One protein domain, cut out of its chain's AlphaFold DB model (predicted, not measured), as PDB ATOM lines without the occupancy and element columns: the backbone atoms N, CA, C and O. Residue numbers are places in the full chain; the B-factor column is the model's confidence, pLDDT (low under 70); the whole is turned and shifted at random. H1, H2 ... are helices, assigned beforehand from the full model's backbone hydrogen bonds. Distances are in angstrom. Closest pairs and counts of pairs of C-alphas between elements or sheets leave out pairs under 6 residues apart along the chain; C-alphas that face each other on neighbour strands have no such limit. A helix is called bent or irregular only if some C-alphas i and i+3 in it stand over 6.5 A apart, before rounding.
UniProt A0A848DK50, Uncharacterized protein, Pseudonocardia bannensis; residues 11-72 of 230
ATOM      1  N   LEU A  11     -50.549 -32.199  26.548       88.75
ATOM      2  CA  LEU A  11     -49.780 -32.956  25.569       88.75
ATOM      3  C   LEU A  11     -50.725 -33.302  24.423       88.75
ATOM      4  O   LEU A  11     -51.741 -33.967  24.638       88.75
ATOM      5  N   ASP A  12     -50.424 -32.828  23.224       92.81
ATOM      6  CA  ASP A  12     -51.237 -33.090  22.047       92.81
ATOM      7  C   ASP A  12     -51.041 -34.545  21.589       92.81
ATOM      8  O   ASP A  12     -49.966 -34.956  21.140       92.81
ATOM      9  N   LEU A  13     -52.099 -35.346  21.727       92.19
ATOM     10  CA  LEU A  13     -52.071 -36.770  21.395       92.19
ATOM     11  C   LEU A  13     -51.881 -37.025  19.894       92.19
ATOM     12  O   LEU A  13     -51.302 -38.054  19.530       92.19
ATOM     13  N   ASP A  14     -52.322 -36.107  19.034       94.19
ATOM     14  CA  ASP A  14     -52.147 -36.215  17.588       94.19
ATOM     15  C   ASP A  14     -50.696 -35.912  17.201       94.19
ATOM     16  O   ASP A  14     -50.126 -36.634  16.374       94.19
ATOM     17  N   LEU A  15     -50.058 -34.929  17.854       96.31
ATOM     18  CA  LEU A  15     -48.615 -34.694  17.708       96.31
ATOM     19  C   LEU A  15     -47.812 -35.906  18.174       96.31
ATOM     20  O   LEU A  15     -46.945 -36.377  17.438       96.31
ATOM     21  N   VAL A  16     -48.126 -36.468  19.344       96.75
ATOM     22  CA  VAL A  16     -47.455 -37.680  19.843       96.75
ATOM     23  C   VAL A  16     -47.634 -38.841  18.865       96.75
ATOM     24  O   VAL A  16     -46.663 -39.523  18.534       96.75
ATOM     25  N   GLY A  17     -48.851 -39.066  18.365       95.88
ATOM     26  CA  GLY A  17     -49.128 -40.109  17.378       95.88
ATOM     27  C   GLY A  17     -48.316 -39.923  16.095       95.88
ATOM     28  O   GLY A  17     -47.632 -40.843  15.652       95.88
ATOM     29  N   ALA A  18     -48.327 -38.716  15.527       96.75
ATOM     30  CA  ALA A  18     -47.552 -38.397  14.335       96.75
ATOM     31  C   ALA A  18     -46.036 -38.489  14.567       96.75
ATOM     32  O   ALA A  18     -45.315 -38.894  13.657       96.75
ATOM     33  N   PHE A  19     -45.542 -38.156  15.761       97.69
ATOM     34  CA  PHE A  19     -44.129 -38.282  16.115       97.69
ATOM     35  C   PHE A  19     -43.689 -39.743  16.168       97.69
ATOM     36  O   PHE A  19     -42.695 -40.120  15.545       97.69
ATOM     37  N   VAL A  20     -44.463 -40.579  16.868       97.06
ATOM     38  CA  VAL A  20     -44.212 -42.023  16.980       97.06
ATOM     39  C   VAL A  20     -44.187 -42.672  15.595       97.06
ATOM     40  O   VAL A  20     -43.272 -43.441  15.302       97.06
ATOM     41  N   ASP A  21     -45.111 -42.276  14.719       96.88
ATOM     42  CA  ASP A  21     -45.198 -42.768  13.342       96.88
ATOM     43  C   ASP A  21     -44.139 -42.169  12.391       96.88
ATOM     44  O   ASP A  21     -44.080 -42.554  11.223       96.88
ATOM     45  N   GLY A  22     -43.319 -41.210  12.840       96.00
ATOM     46  CA  GLY A  22     -42.325 -40.533  11.997       96.00
ATOM     47  C   GLY A  22     -42.929 -39.628  10.915       96.00
ATOM     48  O   GLY A  22     -42.330 -39.445   9.858       96.00
ATOM     49  N   ARG A  23     -44.129 -39.092  11.157       97.56
ATOM     50  CA  ARG A  23     -44.903 -38.255  10.226       97.56
ATOM     51  C   ARG A  23     -44.840 -36.757  10.535       97.56
ATOM     52  O   ARG A  23     -45.354 -35.973   9.741       97.56
ATOM     53  N   LEU A  24     -44.269 -36.351  11.674       96.81
ATOM     54  CA  LEU A  24     -44.086 -34.930  11.984       96.81
ATOM     55  C   LEU A  24     -42.997 -34.303  11.112       96.81
ATOM     56  O   LEU A  24     -41.956 -34.904  10.859       96.81
ATOM     57  N   ASN A  25     -43.249 -33.066  10.693       96.38
ATOM     58  CA  ASN A  25     -42.228 -32.180  10.150       96.38
ATOM     59  C   ASN A  25     -41.453 -31.490  11.289       96.38
ATOM     60  O   ASN A  25     -41.834 -31.589  12.456       96.38
ATOM     61  N   ASP A  26     -40.408 -30.739  10.946       96.12
ATOM     62  CA  ASP A  26     -39.539 -30.080  11.932       96.12
ATOM     63  C   ASP A  26     -40.304 -29.149  12.886       96.12
ATOM     64  O   ASP A  26     -40.051 -29.154  14.088       96.12
ATOM     65  N   ALA A  27     -41.284 -28.399  12.373       96.50
ATOM     66  CA  ALA A  27     -42.110 -27.510  13.190       96.50
ATOM     67  C   ALA A  27     -42.948 -28.284  14.221       96.50
ATOM     68  O   ALA A  27     -43.002 -27.899  15.385       96.50
ATOM     69  N   GLY A  28     -43.560 -29.399  13.815       97.19
ATOM     70  CA  GLY A  28     -44.306 -30.262  14.727       97.19
ATOM     71  C   GLY A  28     -43.408 -30.949  15.756       97.19
ATOM     72  O   GLY A  28     -43.816 -31.120  16.901       97.19
ATOM     73  N   VAL A  29     -42.179 -31.320  15.380       97.69
ATOM     74  CA  VAL A  29     -41.198 -31.876  16.326       97.69
ATOM     75  C   VAL A  29     -40.793 -30.830  17.367       97.69
ATOM     76  O   VAL A  29     -40.714 -31.168  18.545       97.69
ATOM     77  N   ALA A  30     -40.559 -29.581  16.955       97.19
ATOM     78  CA  ALA A  30     -40.221 -28.491  17.869       97.19
ATOM     79  C   ALA A  30     -41.373 -28.172  18.838       97.19
ATOM     80  O   ALA A  30     -41.143 -28.032  20.036       97.19
ATOM     81  N   GLU A  31     -42.610 -28.136  18.337       97.00
ATOM     82  CA  GLU A  31     -43.814 -27.967  19.162       97.00
ATOM     83  C   GLU A  31     -43.955 -29.096  20.193       97.00
ATOM     84  O   GLU A  31     -44.162 -28.847  21.378       97.00
ATOM     85  N   LEU A  32     -43.776 -30.354  19.772       97.69
ATOM     86  CA  LEU A  32     -43.820 -31.481  20.701       97.69
ATOM     87  C   LEU A  32     -42.702 -31.399  21.752       97.69
ATOM     88  O   LEU A  32     -42.932 -31.743  22.910       97.69
ATOM     89  N   ALA A  33     -41.504 -30.949  21.375       98.00
ATOM     90  CA  ALA A  33     -40.402 -30.760  22.315       98.00
ATOM     91  C   ALA A  33     -40.733 -29.712  23.385       98.00
ATOM     92  O   ALA A  33     -40.436 -29.939  24.557       98.00
ATOM     93  N   ASP A  34     -41.382 -28.605  23.011       96.69
ATOM     94  CA  ASP A  34     -41.846 -27.589  23.965       96.69
ATOM     95  C   ASP A  34     -42.877 -28.166  24.946       96.69
ATOM     96  O   ASP A  34     -42.721 -28.027  26.163       96.69
ATOM     97  N   GLN A  35     -43.856 -28.923  24.439       96.19
ATOM     98  CA  GLN A  35     -44.866 -29.583  25.272       96.19
ATOM     99  C   GLN A  35     -44.253 -30.602  26.238       96.19
ATOM    100  O   GLN A  35     -44.615 -30.631  27.413       96.19
ATOM    101  N   VAL A  36     -43.299 -31.417  25.782       96.38
ATOM    102  CA  VAL A  36     -42.588 -32.362  26.657       96.38
ATOM    103  C   VAL A  36     -41.790 -31.612  27.727       96.38
ATOM    104  O   VAL A  36     -41.884 -31.954  28.904       96.38
ATOM    105  N   ALA A  37     -41.060 -30.561  27.352       96.06
ATOM    106  CA  ALA A  37     -40.261 -29.765  28.282       96.06
ATOM    107  C   ALA A  37     -41.100 -29.088  29.376       96.06
ATOM    108  O   ALA A  37     -40.641 -28.958  30.508       96.06
ATOM    109  N   MET A  38     -42.328 -28.680  29.054       94.19
ATOM    110  CA  MET A  38     -43.291 -28.134  30.012       94.19
ATOM    111  C   MET A  38     -43.796 -29.184  31.014       94.19
ATOM    112  O   MET A  38     -44.166 -28.831  32.128       94.19
ATOM    113  N   LEU A  39     -43.815 -30.467  30.646       94.12
ATOM    114  CA  LEU A  39     -44.327 -31.544  31.500       94.12
ATOM    115  C   LEU A  39     -43.273 -32.136  32.439       94.12
ATOM    116  O   LEU A  39     -43.642 -32.674  33.483       94.12
ATOM    117  N   MET A  40     -41.985 -32.024  32.096       92.75
ATOM    118  CA  MET A  40     -40.877 -32.581  32.887       92.75
ATOM    119  C   MET A  40     -40.946 -32.239  34.393       92.75
ATOM    120  O   MET A  40     -40.874 -33.174  35.197       92.75
ATOM    121  N   PRO A  41     -41.193 -30.975  34.810       93.31
ATOM    122  CA  PRO A  41     -41.235 -30.585  36.232       93.31
ATOM    123  C   PRO A  41     -42.325 -31.263  37.058       93.31
ATOM    124  O   PRO A  41     -42.327 -31.211  38.284       93.31
ATOM    125  N   PHE A  42     -43.285 -31.899  36.392       91.50
ATOM    126  CA  PHE A  42     -44.459 -32.485  37.020       91.50
ATOM    127  C   PHE A  42     -44.405 -34.011  37.061       91.50
ATOM    128  O   PHE A  42     -45.414 -34.655  37.343       91.50
ATOM    129  N   HIS A  43     -43.241 -34.613  36.808       83.44
ATOM    130  CA  HIS A  43     -43.063 -36.064  36.724       83.44
ATOM    131  C   HIS A  43     -43.645 -36.844  37.919       83.44
ATOM    132  O   HIS A  43     -44.203 -37.923  37.725       83.44
ATOM    133  N   ALA A  44     -43.602 -36.286  39.132       84.31
ATOM    134  CA  ALA A  44     -44.151 -36.914  40.335       84.31
ATOM    135  C   ALA A  44     -45.678 -36.752  40.512       84.31
ATOM    136  O   ALA A  44     -46.289 -37.494  41.281       84.31
ATOM    137  N   SER A  45     -46.301 -35.782  39.838       87.88
ATOM    138  CA  SER A  45     -47.717 -35.411  40.010       87.88
ATOM    139  C   SER A  45     -48.557 -35.554  38.735       87.88
ATOM    140  O   SER A  45     -49.768 -35.312  38.764       87.88
ATOM    141  N   MET A  46     -47.948 -35.984  37.627       87.56
ATOM    142  CA  MET A  46     -48.637 -36.199  36.359       87.56
ATOM    143  C   MET A  46     -49.709 -37.304  36.455       87.56
ATOM    144  O   MET A  46     -49.463 -38.383  37.005       87.56
ATOM    145  N   PRO A  47     -50.891 -37.103  35.840       90.56
ATOM    146  CA  PRO A  47     -51.869 -38.166  35.636       90.56
ATOM    147  C   PRO A  47     -51.273 -39.378  34.901       90.56
ATOM    148  O   PRO A  47     -50.559 -39.217  33.911       90.56
ATOM    149  N   ILE A  48     -51.647 -40.599  35.308       88.81
ATOM    150  CA  ILE A  48     -51.143 -41.865  34.726       88.81
ATOM    151  C   ILE A  48     -51.272 -41.899  33.192       88.81
ATOM    152  O   ILE A  48     -50.383 -42.392  32.504       88.81
ATOM    153  N   ALA A  49     -52.361 -41.352  32.640       89.19
ATOM    154  CA  ALA A  49     -52.574 -41.301  31.193       89.19
ATOM    155  C   ALA A  49     -51.526 -40.439  30.461       89.19
ATOM    156  O   ALA A  49     -51.084 -40.795  29.367       89.19
ATOM    157  N   LEU A  50     -51.097 -39.328  31.068       91.00
ATOM    158  CA  LEU A  50     -50.042 -38.478  30.518       91.00
ATOM    159  C   LEU A  50     -48.673 -39.137  30.652       91.00
ATOM    160  O   LEU A  50     -47.924 -39.132  29.681       91.00
ATOM    161  N   VAL A  51     -48.396 -39.798  31.781       91.62
ATOM    162  CA  VAL A  51     -47.177 -40.608  31.953       91.62
ATOM    163  C   VAL A  51     -47.076 -41.666  30.851       91.62
ATOM    164  O   VAL A  51     -46.064 -41.742  30.161       91.62
ATOM    165  N   ALA A  52     -48.148 -42.426  30.607       92.50
ATOM    166  CA  ALA A  52     -48.181 -43.430  29.544       92.50
ATOM    167  C   ALA A  52     -47.988 -42.819  28.144       92.50
ATOM    168  O   ALA A  52     -47.398 -43.441  27.261       92.50
ATOM    169  N   THR A  53     -48.476 -41.596  27.924       93.94
ATOM    170  CA  THR A  53     -48.294 -40.885  26.653       93.94
ATOM    171  C   THR A  53     -46.843 -40.435  26.473       93.94
ATOM    172  O   THR A  53     -46.268 -40.671  25.410       93.94
ATOM    173  N   LEU A  54     -46.223 -39.865  27.508       94.06
ATOM    174  CA  LEU A  54     -44.819 -39.454  27.489       94.06
ATOM    175  C   LEU A  54     -43.882 -40.655  27.299       94.06
ATOM    176  O   LEU A  54     -42.964 -40.593  26.485       94.06
ATOM    177  N   GLN A  55     -44.183 -41.791  27.933       94.81
ATOM    178  CA  GLN A  55     -43.445 -43.045  27.745       94.81
ATOM    179  C   GLN A  55     -43.423 -43.519  26.284       94.81
ATOM    180  O   GLN A  55     -42.456 -44.147  25.855       94.81
ATOM    181  N   ARG A  56     -44.451 -43.217  25.478       96.31
ATOM    182  CA  ARG A  56     -44.431 -43.531  24.037       96.31
ATOM    183  C   ARG A  56     -43.408 -42.680  23.287       96.31
ATOM    184  O   ARG A  56     -42.743 -43.198  22.390       96.31
ATOM    185  N   VAL A  57     -43.291 -41.400  23.642       96.62
ATOM    186  CA  VAL A  57     -42.279 -40.485  23.090       96.62
ATOM    187  C   VAL A  57     -40.885 -40.950  23.504       96.62
ATOM    188  O   VAL A  57     -40.023 -41.136  22.648       96.62
ATOM    189  N   GLU A  58     -40.695 -41.232  24.792       96.38
ATOM    190  CA  GLU A  58     -39.441 -41.737  25.350       96.38
ATOM    191  C   GLU A  58     -39.000 -43.042  24.666       96.38
ATOM    192  O   GLU A  58     -37.882 -43.146  24.160       96.38
ATOM    193  N   HIS A  59     -39.899 -44.026  24.556       97.12
ATOM    194  CA  HIS A  59     -39.609 -45.298  23.897       97.12
ATOM    195  C   HIS A  59     -39.230 -45.113  22.424       97.12
ATOM    196  O   HIS A  59     -38.314 -45.769  21.929       97.12
ATOM    197  N   ARG A  60     -39.901 -44.195  21.717       96.94
ATOM    198  CA  ARG A  60     -39.585 -43.875  20.320       96.94
ATOM    199  C   ARG A  60     -38.190 -43.267  20.162       96.94
ATOM    200  O   ARG A  60     -37.565 -43.486  19.120       96.94
ATOM    201  N   LEU A  61     -37.751 -42.487  21.147       97.06
ATOM    202  CA  LEU A  61     -36.443 -41.835  21.183       97.06
ATOM    203  C   LEU A  61     -35.324 -42.784  21.625       97.06
ATOM    204  O   LEU A  61     -34.187 -42.584  21.217       97.06
ATOM    205  N   GLY A  62     -35.649 -43.847  22.364       97.00
ATOM    206  CA  GLY A  62     -34.681 -44.840  22.836       97.00
ATOM    207  C   GLY A  62     -34.414 -44.792  24.342       97.00
ATOM    208  O   GLY A  62     -33.421 -45.360  24.789       97.00
ATOM    209  N   GLY A  63     -35.294 -44.153  25.119       95.25
ATOM    210  CA  GLY A  63     -35.182 -44.015  26.573       95.25
ATOM    211  C   GLY A  63     -34.967 -42.570  27.025       95.25
ATOM    212  O   GLY A  63     -34.778 -41.662  26.213       95.25
ATOM    213  N   GLU A  64     -34.979 -42.366  28.341       92.19
ATOM    214  CA  GLU A  64     -34.841 -41.057  28.991       92.19
ATOM    215  C   GLU A  64     -33.604 -40.264  28.537       92.19
ATOM    216  O   GLU A  64     -33.716 -39.087  28.197       92.19
ATOM    217  N   ALA A  65     -32.432 -40.905  28.450       93.19
ATOM    218  CA  ALA A  65     -31.199 -40.230  28.034       93.19
ATOM    219  C   ALA A  65     -31.305 -39.636  26.616       93.19
ATOM    220  O   ALA A  65     -30.890 -38.500  26.379       93.19
ATOM    221  N   GLU A  66     -31.911 -40.375  25.683       97.25
ATOM    222  CA  GLU A  66     -32.139 -39.897  24.317       97.25
ATOM    223  C   GLU A  66     -33.251 -38.849  24.247       97.25
ATOM    224  O   GLU A  66     -33.205 -37.956  23.400       97.25
ATOM    225  N   MET A  67     -34.228 -38.906  25.157       96.44
ATOM    226  CA  MET A  67     -35.240 -37.864  25.296       96.44
ATOM    227  C   MET A  67     -34.619 -36.535  25.732       96.44
ATOM    228  O   MET A  67     -34.876 -35.516  25.093       96.44
ATOM    229  N   LEU A  68     -33.749 -36.543  26.742       95.56
ATOM    230  CA  LEU A  68     -33.017 -35.346  27.165       95.56
ATOM    231  C   LEU A  68     -32.104 -34.831  26.043       95.56
ATOM    232  O   LEU A  68     -32.147 -33.651  25.703       95.56
ATOM    233  N   ALA A  69     -31.348 -35.714  25.385       96.88
ATOM    234  CA  ALA A  69     -30.521 -35.328  24.239       96.88
ATOM    235  C   ALA A  69     -31.352 -34.767  23.070       96.88
ATOM    236  O   ALA A  69     -30.874 -33.918  22.317       96.88
ATOM    237  N   TRP A  70     -32.585 -35.243  22.881       97.94
ATOM    238  CA  TRP A  70     -33.516 -34.715  21.888       97.94
ATOM    239  C   TRP A  70     -34.038 -33.331  22.262       97.94
ATOM    240  O   TRP A  70     -33.983 -32.448  21.407       97.94
ATOM    241  N   LEU A  71     -34.470 -33.113  23.505       97.88
ATOM    242  CA  LEU A  71     -34.906 -31.800  23.993       97.88
ATOM    243  C   LEU A  71     -33.794 -30.752  23.876       97.88
ATOM    244  O   LEU A  71     -34.043 -29.636  23.430       97.88
ATOM    245  N   ASP A  72     -32.555 -31.126  24.184       97.69
ATOM    246  CA  ASP A  72     -31.397 -30.233  24.121       97.69
ATOM    247  C   ASP A  72     -31.122 -29.652  22.717       97.69
ATOM    248  O   ASP A  72     -30.643 -28.520  22.554       97.69
TER     249      ASP A  72
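This is residues 11 to 72 of the 230 residues of an uncharacterized protein of Pseudonocardia bannensis (UniProt A0A848DK50). The long helix H2 makes one side of a compact body; H1 and H3 run side by side across from it, and H4 turns from the end of H3 back toward the middle of H2. The 62 printed residues, all helix in class, hold H1 to H4 and no named strand. The radius of gyration of the C-alphas is 10.7 A, the spans 31 by 22 by 18 A.

H1, residues 13 to 20, touches H3, residues 48 to 61, at a shallow tilt of 24 degrees, the same way; the closest C-alphas, Val 20 and Arg 60, are 6.0 A apart. H2, residues 26 to 42, touches H1 with residues 28 to 32 alone, at 68 degrees, steep but only just, opposite ways; the closest C-alphas, Leu 15 and Leu 32, are 6.5 A apart. H4, residues 64 to 72, only just touches H2, with 3 pairs of C-alphas within 8 A, closest Ala 33 and Leu 71 at 5.8 A. H3 and H4 touch only at the corner, about perpendicular at 79 degrees; the closest C-alphas, Glu 58 and Met 67, are 5.7 A apart. Each O i to N i+4 pair is within hydrogen-bond range in H1 and H4; H2 has 11 of 13, H3 9 of 10.

H1 begins at C-alpha 13 (-52.071, -36.770, 21.395); H4 ends at C-alpha 72 (-31.397, -30.233, 24.121). H2 is 25.7 A long and H3 20.0 A. H2 is irregular, but only just: C-alphas 38 and 41 are 7.0 A apart.

The printed part has no cut, its three links are tight, and no printed residue is under 70 in pLDDT.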